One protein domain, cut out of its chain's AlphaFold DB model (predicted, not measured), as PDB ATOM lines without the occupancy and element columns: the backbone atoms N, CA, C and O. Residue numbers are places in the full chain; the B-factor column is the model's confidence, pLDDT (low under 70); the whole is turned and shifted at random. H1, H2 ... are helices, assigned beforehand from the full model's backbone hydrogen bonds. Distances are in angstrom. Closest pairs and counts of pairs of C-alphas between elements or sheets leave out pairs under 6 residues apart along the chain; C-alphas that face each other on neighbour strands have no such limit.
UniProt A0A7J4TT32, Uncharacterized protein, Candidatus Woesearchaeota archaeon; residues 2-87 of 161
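This is residues 2 to 87 of the 161 residues of an uncharacterized protein of Candidatus Woesearchaeota archaeon (UniProt A0A7J4TT32). What shape does a first look at this model show? Four helices follow each other to and fro: H2, H3 and H4 make a three-helix bundle with their centres in a triangle, and H1 packs along H2 alone, apart from H3 and H4. Each helix runs against the one before it, and tight links join them end to end. What is the domain made of, and how large is it? The printed part has 86 residues with four named helices, in the order H1, H2, H3, H4, and no named strand, and the class is all helix. It is compact, with a radius of gyration of the C-alphas of 12.8 A, and the C-alphas span 35 by 24 by 24 A along their three main axes.

Where is the first helix? H1 is residues 3 to 20, from C-alpha 3 at (-28.672, -57.122, 25.809) to C-alpha 20 at (-50.236, -57.660, 40.533), and its first and last C-alphas are 26.1 A apart. Which two helices follow it? H2 is residues 23 to 39, 24.3 A from first to last C-alpha. H3, residues 45 to 64, is the longest helix with 20 residues, and it measures 28.0 A from C-alpha 45 at (-24.615, -48.189, 25.351) to C-alpha 64. Which helix is the last? H4 is residues 68 to 85, 25.6 A from first to last C-alpha, and it ends with C-alpha 85 at (-36.899, -39.358, 23.329).

How does H1 stand to H2, and which helices are apart from H1? H1 and H2 form a helical hairpin: they touch with 20 pairs of C-alphas within 8 A, the closest being those of Ala 17 and Ser 25 at 4.8 A, and run opposite ways at a shallow tilt of 17 degrees. H1 is apart from H3 and from H4. How does H2 stand to the other two helices? H2 is the hub, touching H1, H3 and H4; it only just touches H3, with 3 pairs of C-alphas within 8 A, between residues 35 to 39 of H2 and 45 to 52 of H3, and the closest C-alphas, of Ser 39 and Lys 45, are 6.8 A apart. H2 and H3 are a helical hairpin at a shallow tilt of 12 degrees, opposite ways. H2 touches H4, with the closest C-alphas, of Val 31 and Phe 79, 7.2 A apart; they run the same way at a shallow tilt of 33 degrees, only just short of steep. How do H3 and H4 meet, and what arrangement is named? H3 touches H4 with residues 59 to 63 alone, and H4 touches H3 with residues 68 to 74 alone; the closest C-alphas, of Asp 62 and Tyr 71, are 5.5 A apart, and this helical hairpin has a shallow tilt of 21 degrees, opposite ways. H2, H3 and H4 form an up-and-down bundle, in which each helix runs against the one before it in the chain. What do the backbone N and O atoms show? In H1, H2, H3 and H4 every O i to N i+4 pair is within hydrogen-bond range.

How far does the printed part reach? The two C-alphas farthest apart, those of Arg 43 and Gly 66, are 36.1 A apart, and those of Asn 2 and Asn 87, the first and last printed, are 24.9 A apart. Is it whole, and are its links long? The printed part has no cut, and the links H1 to H2, H2 to H3 and H3 to H4 are tight. Where is the confidence low? The mean pLDDT of the printed part is 81.7, and residues 21, 23 and 83 are under 70.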
ATOM      1  N   ASN A   2     -25.133 -56.758  28.904       71.44
ATOM      2  CA  ASN A   2     -25.561 -57.815  27.987       71.44
ATOM      3  C   ASN A   2     -27.029 -57.547  27.610       71.44
ATOM      4  O   ASN A   2     -27.867 -57.382  28.494       71.44
ATOM      5  N   VAL A   3     -27.322 -57.431  26.314       74.06
ATOM      6  CA  VAL A   3     -28.672 -57.122  25.809       74.06
ATOM      7  C   VAL A   3     -29.670 -58.220  26.195       74.06
ATOM      8  O   VAL A   3     -30.818 -57.903  26.497       74.06
ATOM      9  N   GLY A   4     -29.222 -59.482  26.258       75.69
ATOM     10  CA  GLY A   4     -30.051 -60.616  26.677       75.69
ATOM     11  C   GLY A   4     -30.548 -60.474  28.114       75.69
ATOM     12  O   GLY A   4     -31.749 -60.510  28.352       75.69
ATOM     13  N   ALA A   5     -29.647 -60.161  29.047       79.69
ATOM     14  CA  ALA A   5     -30.006 -59.970  30.453       79.69
ATOM     15  C   ALA A   5     -31.013 -58.820  30.659       79.69
ATOM     16  O   ALA A   5     -31.906 -58.911  31.496       79.69
ATOM     17  N   PHE A   6     -30.915 -57.728  29.885       80.94
ATOM     18  CA  PHE A   6     -31.872 -56.622  30.026       80.94
ATOM     19  C   PHE A   6     -33.253 -56.963  29.457       80.94
ATOM     20  O   PHE A   6     -34.266 -56.532  30.007       80.94
ATOM     21  N   LYS A   7     -33.291 -57.774  28.393       81.94
ATOM     22  CA  LYS A   7     -34.534 -58.338  27.866       81.94
ATOM     23  C   LYS A   7     -35.214 -59.220  28.914       81.94
ATOM     24  O   LYS A   7     -36.391 -59.023  29.175       81.94
ATOM     25  N   GLU A   8     -34.477 -60.127  29.551       83.56
ATOM     26  CA  GLU A   8     -35.016 -61.009  30.597       83.56
ATOM     27  C   GLU A   8     -35.601 -60.225  31.775       83.56
ATOM     28  O   GLU A   8     -36.721 -60.497  32.200       83.56
ATOM     29  N   ILE A   9     -34.889 -59.201  32.259       84.56
ATOM     30  CA  ILE A   9     -35.388 -58.322  33.327       84.56
ATOM     31  C   ILE A   9     -36.682 -57.629  32.895       84.56
ATOM     32  O   ILE A   9     -37.633 -57.537  33.676       84.56
ATOM     33  N   SER A  10     -36.733 -57.140  31.658       83.50
ATOM     34  CA  SER A  10     -37.933 -56.508  31.123       83.50
ATOM     35  C   SER A  10     -39.107 -57.481  31.038       83.50
ATOM     36  O   SER A  10     -40.204 -57.139  31.475       83.50
ATOM     37  N   ASP A  11     -38.879 -58.685  30.517       80.56
ATOM     38  CA  ASP A  11     -39.899 -59.725  30.379       80.56
ATOM     39  C   ASP A  11     -40.426 -60.149  31.763       80.56
ATOM     40  O   ASP A  11     -41.638 -60.230  31.976       80.56
ATOM     41  N   HIS A  12     -39.530 -60.326  32.741       84.62
ATOM     42  CA  HIS A  12     -39.900 -60.624  34.124       84.62
ATOM     43  C   HIS A  12     -40.714 -59.485  34.752       84.62
ATOM     44  O   HIS A  12     -41.724 -59.735  35.402       84.62
ATOM     45  N   THR A  13     -40.329 -58.227  34.528       83.75
ATOM     46  CA  THR A  13     -41.054 -57.070  35.082       83.75
ATOM     47  C   THR A  13     -42.473 -56.968  34.510       83.75
ATOM     48  O   THR A  13     -43.420 -56.741  35.262       83.75
ATOM     49  N   ILE A  14     -42.652 -57.206  33.205       78.81
ATOM     50  CA  ILE A  14     -43.981 -57.276  32.571       78.81
ATOM     51  C   ILE A  14     -44.802 -58.423  33.161       78.81
ATOM     52  O   ILE A  14     -45.989 -58.252  33.449       78.81
ATOM     53  N   HIS A  15     -44.181 -59.584  33.378       79.19
ATOM     54  CA  HIS A  15     -44.840 -60.723  34.006       79.19
ATOM     55  C   HIS A  15     -45.336 -60.386  35.418       79.19
ATOM     56  O   HIS A  15     -46.507 -60.605  35.729       79.19
ATOM     57  N   THR A  16     -44.472 -59.798  36.245       76.19
ATOM     58  CA  THR A  16     -44.799 -59.342  37.600       76.19
ATOM     59  C   THR A  16     -45.956 -58.340  37.587       76.19
ATOM     60  O   THR A  16     -46.945 -58.535  38.293       76.19
ATOM     61  N   ALA A  17     -45.902 -57.325  36.721       71.25
ATOM     62  CA  ALA A  17     -46.976 -56.344  36.586       71.25
ATOM     63  C   ALA A  17     -48.300 -56.960  36.115       71.25
ATOM     64  O   ALA A  17     -49.368 -56.554  36.566       71.25
ATOM     65  N   SER A  18     -48.244 -57.988  35.267       72.56
ATOM     66  CA  SER A  18     -49.428 -58.721  34.803       72.56
ATOM     67  C   SER A  18     -50.091 -59.554  35.911       72.56
ATOM     68  O   SER A  18     -51.282 -59.863  35.816       72.56
ATOM     69  N   ILE A  19     -49.335 -59.935  36.950       71.88
ATOM     70  CA  ILE A  19     -49.852 -60.637  38.134       71.88
ATOM     71  C   ILE A  19     -50.509 -59.654  39.103       71.88
ATOM     72  O   ILE A  19     -51.649 -59.894  39.499       71.88
ATOM     73  N   PHE A  20     -49.796 -58.589  39.485       71.88
ATOM     74  CA  PHE A  20     -50.236 -57.660  40.533       71.88
ATOM     75  C   PHE A  20     -51.257 -56.635  40.041       71.88
ATOM     76  O   PHE A  20     -52.175 -56.295  40.780       71.88
ATOM     77  N   GLN A  21     -51.142 -56.196  38.785       65.88
ATOM     78  CA  GLN A  21     -52.102 -55.323  38.098       65.88
ATOM     79  C   GLN A  21     -52.375 -53.978  38.792       65.88
ATOM     80  O   GLN A  21     -53.301 -53.267  38.405       65.88
ATOM     81  N   ASP A  22     -51.573 -53.601  39.787       75.00
ATOM     82  CA  ASP A  22     -51.630 -52.277  40.379       75.00
ATOM     83  C   ASP A  22     -50.947 -51.249  39.467       75.00
ATOM     84  O   ASP A  22     -50.080 -51.560  38.641       75.00
ATOM     85  N   HIS A  23     -51.363 -49.997  39.632       67.50
ATOM     86  CA  HIS A  23     -50.892 -48.885  38.817       67.50
ATOM     87  C   HIS A  23     -49.362 -48.734  38.851       67.50
ATOM     88  O   HIS A  23     -48.748 -48.457  37.820       67.50
ATOM     89  N   ASP A  24     -48.735 -48.933  40.011       76.31
ATOM     90  CA  ASP A  24     -47.311 -48.676  40.201       76.31
ATOM     91  C   ASP A  24     -46.458 -49.793  39.571       76.31
ATOM     92  O   ASP A  24     -45.433 -49.498  38.945       76.31
ATOM     93  N   SER A  25     -46.920 -51.046  39.629       77.94
ATOM     94  CA  SER A  25     -46.304 -52.184  38.933       77.94
ATOM     95  C   SER A  25     -46.399 -52.061  37.412       77.94
ATOM     96  O   SER A  25     -45.399 -52.254  36.716       77.94
ATOM     97  N   ILE A  26     -47.575 -51.712  36.874       71.56
ATOM     98  CA  ILE A  26     -47.757 -51.511  35.427       71.56
ATOM     99  C   ILE A  26     -46.884 -50.354  34.946       71.56
ATOM    100  O   ILE A  26     -46.168 -50.488  33.950       71.56
ATOM    101  N   ALA A  27     -46.886 -49.236  35.673       72.81
ATOM    102  CA  ALA A  27     -46.090 -48.080  35.298       72.81
ATOM    103  C   ALA A  27     -44.585 -48.397  35.304       72.81
ATOM    104  O   ALA A  27     -43.863 -48.007  34.384       72.81
ATOM    105  N   PHE A  28     -44.112 -49.169  36.285       86.69
ATOM    106  CA  PHE A  28     -42.725 -49.623  36.328       86.69
ATOM    107  C   PHE A  28     -42.371 -50.551  35.159       86.69
ATOM    108  O   PHE A  28     -41.335 -50.357  34.519       86.69
ATOM    109  N   ALA A  29     -43.240 -51.509  34.820       80.62
ATOM    110  CA  ALA A  29     -43.040 -52.392  33.671       80.62
ATOM    111  C   ALA A  29     -42.929 -51.618  32.353       80.62
ATOM    112  O   ALA A  29     -42.034 -51.898  31.554       80.62
ATOM    113  N   VAL A  30     -43.760 -50.590  32.159       76.12
ATOM    114  CA  VAL A  30     -43.666 -49.678  31.009       76.12
ATOM    115  C   VAL A  30     -42.314 -48.964  30.971       76.12
ATOM    116  O   VAL A  30     -41.696 -48.906  29.905       76.12
ATOM    117  N   VAL A  31     -41.822 -48.444  32.104       85.81
ATOM    118  CA  VAL A  31     -40.494 -47.803  32.166       85.81
ATOM    119  C   VAL A  31     -39.406 -48.794  31.753       85.81
ATOM    120  O   VAL A  31     -38.623 -48.495  30.852       85.81
ATOM    121  N   VAL A  32     -39.356 -49.975  32.373       88.88
ATOM    122  CA  VAL A  32     -38.304 -50.971  32.108       88.88
ATOM    123  C   VAL A  32     -38.337 -51.431  30.648       88.88
ATOM    124  O   VAL A  32     -37.295 -51.447  29.989       88.88
ATOM    125  N   PHE A  33     -39.523 -51.713  30.111       86.25
ATOM    126  CA  PHE A  33     -39.690 -52.135  28.723       86.25
ATOM    127  C   PHE A  33     -39.300 -51.048  27.723       86.25
ATOM    128  O   PHE A  33     -38.577 -51.312  26.758       86.25
ATOM    129  N   SER A  34     -39.687 -49.801  27.988       84.06
ATOM    130  CA  SER A  34     -39.297 -48.659  27.158       84.06
ATOM    131  C   SER A  34     -37.780 -48.467  27.152       84.06
ATOM    132  O   SER A  34     -37.171 -48.301  26.094       84.06
ATOM    133  N   LEU A  35     -37.138 -48.554  28.322       89.62
ATOM    134  CA  LEU A  35     -35.683 -48.451  28.440       89.62
ATOM    135  C   LEU A  35     -34.969 -49.592  27.710       89.62
ATOM    136  O   LEU A  35     -33.954 -49.344  27.054       89.62
ATOM    137  N   PHE A  36     -35.505 -50.814  27.763       89.50
ATOM    138  CA  PHE A  36     -35.013 -51.935  26.969       89.50
ATOM    139  C   PHE A  36     -35.096 -51.627  25.468       89.50
ATOM    140  O   PHE A  36     -34.070 -51.684  24.784       89.50
ATOM    141  N   LYS A  37     -36.263 -51.221  24.954       88.56
ATOM    142  CA  LYS A  37     -36.456 -50.920  23.523       88.56
ATOM    143  C   LYS A  37     -35.561 -49.778  23.037       88.56
ATOM    144  O   LYS A  37     -35.004 -49.876  21.942       88.56
ATOM    145  N   ILE A  38     -35.370 -48.738  23.850       88.88
ATOM    146  CA  ILE A  38     -34.446 -47.635  23.552       88.88
ATOM    147  C   ILE A  38     -32.997 -48.140  23.540       88.88
ATOM    148  O   ILE A  38     -32.246 -47.822  22.617       88.88
ATOM    149  N   SER A  39     -32.601 -48.985  24.500       88.19
ATOM    150  CA  SER A  39     -31.228 -49.511  24.599       88.19
ATOM    151  C   SER A  39     -30.760 -50.273  23.352       88.19
ATOM    152  O   SER A  39     -29.561 -50.309  23.069       88.19
ATOM    153  N   LEU A  40     -31.697 -50.841  22.582       87.69
ATOM    154  CA  LEU A  40     -31.410 -51.531  21.323       87.69
ATOM    155  C   LEU A  40     -30.951 -50.576  20.212       87.69
ATOM    156  O   LEU A  40     -30.271 -51.008  19.287       87.69
ATOM    157  N   ARG A  41     -31.313 -49.290  20.295       87.75
ATOM    158  CA  ARG A  41     -31.089 -48.286  19.239       87.75
ATOM    159  C   ARG A  41     -29.996 -47.275  19.582       87.75
ATOM    160  O   ARG A  41     -29.507 -46.577  18.699       87.75
ATOM    161  N   VAL A  42     -29.611 -47.165  20.854       86.56
ATOM    162  CA  VAL A  42     -28.603 -46.189  21.286       86.56
ATOM    163  C   VAL A  42     -27.194 -46.636  20.879       86.56
ATOM    164  O   VAL A  42     -26.765 -47.742  21.204       86.56
ATOM    165  N   ARG A  43     -26.451 -45.736  20.213       83.44
ATOM    166  CA  ARG A  43     -25.050 -45.961  19.804       83.44
ATOM    167  C   ARG A  43     -24.109 -46.111  21.007       83.44
ATOM    168  O   ARG A  43     -23.348 -47.069  21.080       83.44
ATOM    169  N   ASP A  44     -24.196 -45.205  21.985       87.56
ATOM    170  CA  ASP A  44     -23.384 -45.260  23.210       87.56
ATOM    171  C   ASP A  44     -24.116 -45.986  24.351       87.56
ATOM    172  O   ASP A  44     -24.754 -45.390  25.227       87.56
ATOM    173  N   LYS A  45     -23.999 -47.316  24.342       84.06
ATOM    174  CA  LYS A  45     -24.615 -48.189  25.351       84.06
ATOM    175  C   LYS A  45     -24.067 -47.957  26.762       84.06
ATOM    176  O   LYS A  45     -24.804 -48.140  27.729       84.06
ATOM    177  N   LYS A  46     -22.796 -47.557  26.914       85.06
ATOM    178  CA  LYS A  46     -22.173 -47.350  28.236       85.06
ATOM    179  C   LYS A  46     -22.739 -46.105  28.913       85.06
ATOM    180  O   LYS A  46     -23.131 -46.166  30.079       85.06
ATOM    181  N   LYS A  47     -22.828 -44.989  28.184       86.44
ATOM    182  CA  LYS A  47     -23.420 -43.746  28.695       86.44
ATOM    183  C   LYS A  47     -24.905 -43.909  28.996       86.44
ATOM    184  O   LYS A  47     -25.373 -43.422  30.025       86.44
ATOM    185  N   PHE A  48     -25.632 -44.630  28.140       85.88
ATOM    186  CA  PHE A  48     -27.033 -44.960  28.386       85.88
ATOM    187  C   PHE A  48     -27.209 -45.784  29.665       85.88
ATOM    188  O   PHE A  48     -27.978 -45.386  30.537       85.88
ATOM    189  N   ALA A  49     -26.433 -46.861  29.830       84.19
ATOM    190  CA  ALA A  49     -26.486 -47.710  31.018       84.19
ATOM    191  C   ALA A  49     -26.243 -46.918  32.312       84.19
ATOM    192  O   ALA A  49     -27.012 -47.057  33.258       84.19
ATOM    193  N   LYS A  50     -25.241 -46.023  32.338       86.62
ATOM    194  CA  LYS A  50     -24.978 -45.159  33.505       86.62
ATOM    195  C   LYS A  50     -26.164 -44.250  33.842       86.62
ATOM    196  O   LYS A  50     -26.520 -44.105  35.011       86.62
ATOM    197  N   ARG A  51     -26.795 -43.644  32.828       86.31
ATOM    198  CA  ARG A  51     -27.977 -42.787  33.021       86.31
ATOM    199  C   ARG A  51     -29.147 -43.584  33.586       86.31
ATOM    200  O   ARG A  51     -29.720 -43.162  34.589       86.31
ATOM    201  N   VAL A  52     -29.443 -44.737  32.986       85.88
ATOM    202  CA  VAL A  52     -30.502 -45.648  33.440       85.88
ATOM    203  C   VAL A  52     -30.254 -46.093  34.876       85.88
ATOM    204  O   VAL A  52     -31.143 -45.960  35.709       85.88
ATOM    205  N   GLN A  53     -29.035 -46.530  35.192       87.44
ATOM    206  CA  GLN A  53     -28.671 -46.961  36.538       87.44
ATOM    207  C   GLN A  53     -28.919 -45.859  37.571       87.44
ATOM    208  O   GLN A  53     -29.571 -46.120  38.574       87.44
ATOM    209  N   SER A  54     -28.499 -44.616  37.308       87.12
ATOM    210  CA  SER A  54     -28.736 -43.512  38.253       87.12
ATOM    211  C   SER A  54     -30.221 -43.260  38.531       87.12
ATOM    212  O   SER A  54     -30.597 -42.881  39.637       87.12
ATOM    213  N   VAL A  55     -31.073 -43.467  37.525       85.38
ATOM    214  CA  VAL A  55     -32.514 -43.248  37.644       85.38
ATOM    215  C   VAL A  55     -33.151 -44.382  38.438       85.38
ATOM    216  O   VAL A  55     -33.925 -44.118  39.354       85.38
ATOM    217  N   LEU A  56     -32.795 -45.629  38.121       86.19
ATOM    218  CA  LEU A  56     -33.305 -46.806  38.824       86.19
ATOM    219  C   LEU A  56     -32.874 -46.822  40.295       86.19
ATOM    220  O   LEU A  56     -33.684 -47.156  41.155       86.19
ATOM    221  N   THR A  57     -31.645 -46.397  40.606       89.00
ATOM    222  CA  THR A  57     -31.181 -46.265  41.995       89.00
ATOM    223  C   THR A  57     -32.039 -45.274  42.779       89.00
ATOM    224  O   THR A  57     -32.466 -45.586  43.884       89.00
ATOM    225  N   ARG A  58     -32.380 -44.120  42.192       86.06
ATOM    226  CA  ARG A  58     -33.242 -43.125  42.855       86.06
ATOM    227  C   ARG A  58     -34.667 -43.632  43.073       86.06
ATOM    228  O   ARG A  58     -35.229 -43.398  44.132       86.06
ATOM    229  N   LEU A  59     -35.235 -44.352  42.101       86.88
ATOM    230  CA  LEU A  59     -36.549 -44.986  42.269       86.88
ATOM    231  C   LEU A  59     -36.533 -46.021  43.400       86.88
ATOM    232  O   LEU A  59     -37.465 -46.077  44.199       86.88
ATOM    233  N   LYS A  60     -35.460 -46.817  43.490       88.75
ATOM    234  CA  LYS A  60     -35.263 -47.771  44.586       88.75
ATOM    235  C   LYS A  60     -35.196 -47.061  45.940       88.75
ATOM    236  O   LYS A  60     -35.831 -47.521  46.881       88.75
ATOM    237  N   GLU A  61     -34.461 -45.955  46.037       90.56
ATOM    238  CA  GLU A  61     -34.360 -45.166  47.271       90.56
ATOM    239  C   GLU A  61     -35.721 -44.617  47.727       90.56
ATOM    240  O   GLU A  61     -36.014 -44.668  48.920       90.56
ATOM    241  N   ASP A  62     -36.563 -44.126  46.809       86.31
ATOM    242  CA  ASP A  62     -37.909 -43.649  47.160       86.31
ATOM    243  C   ASP A  62     -38.780 -44.788  47.713       86.31
ATOM    244  O   ASP A  62     -39.443 -44.620  48.738       86.31
ATOM    245  N   LEU A  63     -38.741 -45.963  47.069       84.62
ATOM    246  CA  LEU A  63     -39.480 -47.148  47.518       84.62
ATOM    247  C   LEU A  63     -39.002 -47.626  48.894       84.62
ATOM    248  O   LEU A  63     -39.822 -47.937  49.752       84.62
ATOM    249  N   GLN A  64     -37.687 -47.644  49.132       89.00
ATOM    250  CA  GLN A  64     -37.110 -48.051  50.419       89.00
ATOM    251  C   GLN A  64     -37.483 -47.107  51.567       89.00
ATOM    252  O   GLN A  64     -37.563 -47.543  52.711       89.00
ATOM    253  N   LYS A  65     -37.728 -45.827  51.271       91.00
ATOM    254  CA  LYS A  65     -38.182 -44.829  52.249       91.00
ATOM    255  C   LYS A  65     -39.700 -44.834  52.459       91.00
ATOM    256  O   LYS A  65     -40.191 -44.051  53.264       91.00
ATOM    257  N   GLY A  66     -40.443 -45.674  51.734       87.44
ATOM    258  CA  GLY A  66     -41.907 -45.687  51.763       87.44
ATOM    259  C   GLY A  66     -42.550 -44.448  51.129       87.44
ATOM    260  O   GLY A  66     -43.744 -44.213  51.312       87.44
ATOM    261  N   ASP A  67     -41.794 -43.648  50.370       88.69
ATOM    262  CA  ASP A  67     -42.289 -42.410  49.764       88.69
ATOM    263  C   ASP A  67     -42.935 -42.685  48.398       88.69
ATOM    264  O   ASP A  67     -42.390 -42.404  47.322       88.69
ATOM    265  N   ALA A  68     -44.147 -43.240  48.445       79.75
ATOM    266  CA  ALA A  68     -44.938 -43.552  47.257       79.75
ATOM    267  C   ALA A  68     -45.243 -42.308  46.398       79.75
ATOM    268  O   ALA A  68     -45.371 -42.407  45.174       79.75
ATOM    269  N   ARG A  69     -45.341 -41.119  47.009       81.75
ATOM    270  CA  ARG A  69     -45.635 -39.872  46.288       81.75
ATOM    271  C   ARG A  69     -44.445 -39.451  45.433       81.75
ATOM    272  O   ARG A  69     -44.626 -39.167  44.246       81.75
ATOM    273  N   SER A  70     -43.242 -39.438  46.008       85.62
ATOM    274  CA  SER A  70     -42.015 -39.130  45.267       85.62
ATOM    275  C   SER A  70     -41.741 -40.165  44.184       85.62
ATOM    276  O   SER A  70     -41.430 -39.778  43.055       85.62
ATOM    277  N   TYR A  71     -41.957 -41.450  44.480       86.25
ATOM    278  CA  TYR A  71     -41.848 -42.524  43.494       86.25
ATOM    279  C   TYR A  71     -42.742 -42.263  42.270       86.25
ATOM    280  O   TYR A  71     -42.248 -42.168  41.141       86.25
ATOM    281  N   ARG A  72     -44.048 -42.043  42.482       76.38
ATOM    282  CA  ARG A  72     -45.009 -41.771  41.395       76.38
ATOM    283  C   ARG A  72     -44.653 -40.516  40.605       76.38
ATOM    284  O   ARG A  72     -44.732 -40.515  39.376       76.38
ATOM    285  N   LEU A  73     -44.207 -39.458  41.284       78.88
ATOM    286  CA  LEU A  73     -43.770 -38.228  40.621       78.88
ATOM    287  C   LEU A  73     -42.548 -38.469  39.721       78.88
ATOM    288  O   LEU A  73     -42.474 -37.919  38.621       78.88
ATOM    289  N   ARG A  74     -41.587 -39.290  40.158       85.81
ATOM    290  CA  ARG A  74     -40.413 -39.634  39.343       85.81
ATOM    291  C   ARG A  74     -40.765 -40.534  38.166       85.81
ATOM    292  O   ARG A  74     -40.229 -40.302  37.084       85.81
ATOM    293  N   ILE A  75     -41.677 -41.489  38.342       79.56
ATOM    294  CA  ILE A  75     -42.205 -42.305  37.240       79.56
ATOM    295  C   ILE A  75     -42.887 -41.424  36.189       79.56
ATOM    296  O   ILE A  75     -42.574 -41.540  35.006       79.56
ATOM    297  N   LYS A  76     -43.723 -40.463  36.602       73.69
ATOM    298  CA  LYS A  76     -44.346 -39.511  35.667       73.69
ATOM    299  C   LYS A  76     -43.302 -38.714  34.875       73.69
ATOM    300  O   LYS A  76     -43.361 -38.669  33.650       73.69
ATOM    301  N   LYS A  77     -42.293 -38.164  35.556       78.31
ATOM    302  CA  LYS A  77     -41.178 -37.451  34.900       78.31
ATOM    303  C   LYS A  77     -40.379 -38.347  33.953       78.31
ATOM    304  O   LYS A  77     -39.768 -37.853  33.007       78.31
ATOM    305  N   LEU A  78     -40.319 -39.652  34.219       81.56
ATOM    306  CA  LEU A  78     -39.687 -40.608  33.315       81.56
ATOM    307  C   LEU A  78     -40.518 -40.840  32.066       81.56
ATOM    308  O   LEU A  78     -39.938 -40.878  30.988       81.56
ATOM    309  N   PHE A  79     -41.836 -40.953  32.192       71.50
ATOM    310  CA  PHE A  79     -42.723 -41.053  31.038       71.50
ATOM    311  C   PHE A  79     -42.611 -39.840  30.126       71.50
ATOM    312  O   PHE A  79     -42.430 -40.022  28.928       71.50
ATOM    313  N   GLU A  80     -42.611 -38.630  30.687       73.25
ATOM    314  CA  GLU A  80     -42.398 -37.390  29.927       73.25
ATOM    315  C   GLU A  80     -41.071 -37.456  29.151       73.25
ATOM    316  O   GLU A  80     -41.056 -37.396  27.925       73.25
ATOM    317  N   LYS A  81     -39.961 -37.751  29.841       80.19
ATOM    318  CA  LYS A  81     -38.639 -37.863  29.202       80.19
ATOM    319  C   LYS A  81     -38.551 -38.959  28.144       80.19
ATOM    320  O   LYS A  81     -37.855 -38.789  27.151       80.19
ATOM    321  N   ILE A  82     -39.161 -40.117  28.381       76.31
ATOM    322  CA  ILE A  82     -39.148 -41.231  27.427       76.31
ATOM    323  C   ILE A  82     -39.989 -40.870  26.203       76.31
ATOM    324  O   ILE A  82     -39.549 -41.139  25.089       76.31
ATOM    325  N   SER A  83     -41.141 -40.229  26.400       68.75
ATOM    326  CA  SER A  83     -42.003 -39.746  25.320       68.75
ATOM    327  C   SER A  83     -41.299 -38.706  24.447       68.75
ATOM    328  O   SER A  83     -41.453 -38.743  23.228       68.75
ATOM    329  N   ASP A  84     -40.484 -37.832  25.044       75.31
ATOM    330  CA  ASP A  84     -39.677 -36.850  24.308       75.31
ATOM    331  C   ASP A  84     -38.553 -37.509  23.487       75.31
ATOM    332  O   ASP A  84     -38.140 -36.994  22.449       75.31
ATOM    333  N   ILE A  85     -38.027 -38.648  23.955       79.94
ATOM    334  CA  ILE A  85     -36.899 -39.358  23.329       79.94
ATOM    335  C   ILE A  85     -37.364 -40.351  22.254       79.94
ATOM    336  O   ILE A  85     -36.660 -40.557  21.265       79.94
ATOM    337  N   ASP A  86     -38.503 -41.016  22.453       77.31
ATOM    338  CA  ASP A  86     -39.001 -42.075  21.576       77.31
ATOM    339  C   ASP A  86     -40.502 -41.904  21.314       77.31
ATOM    340  O   ASP A  86     -41.349 -42.190  22.162       77.31
ATOM    341  N   ASN A  87     -40.840 -41.521  20.081       80.44
ATOM    342  CA  ASN A  87     -42.222 -41.368  19.624       80.44
ATOM    343  C   ASN A  87     -43.039 -42.676  19.664       80.44
ATOM    344  O   ASN A  87     -44.263 -42.644  19.540       80.44
TER     345      ASN A  87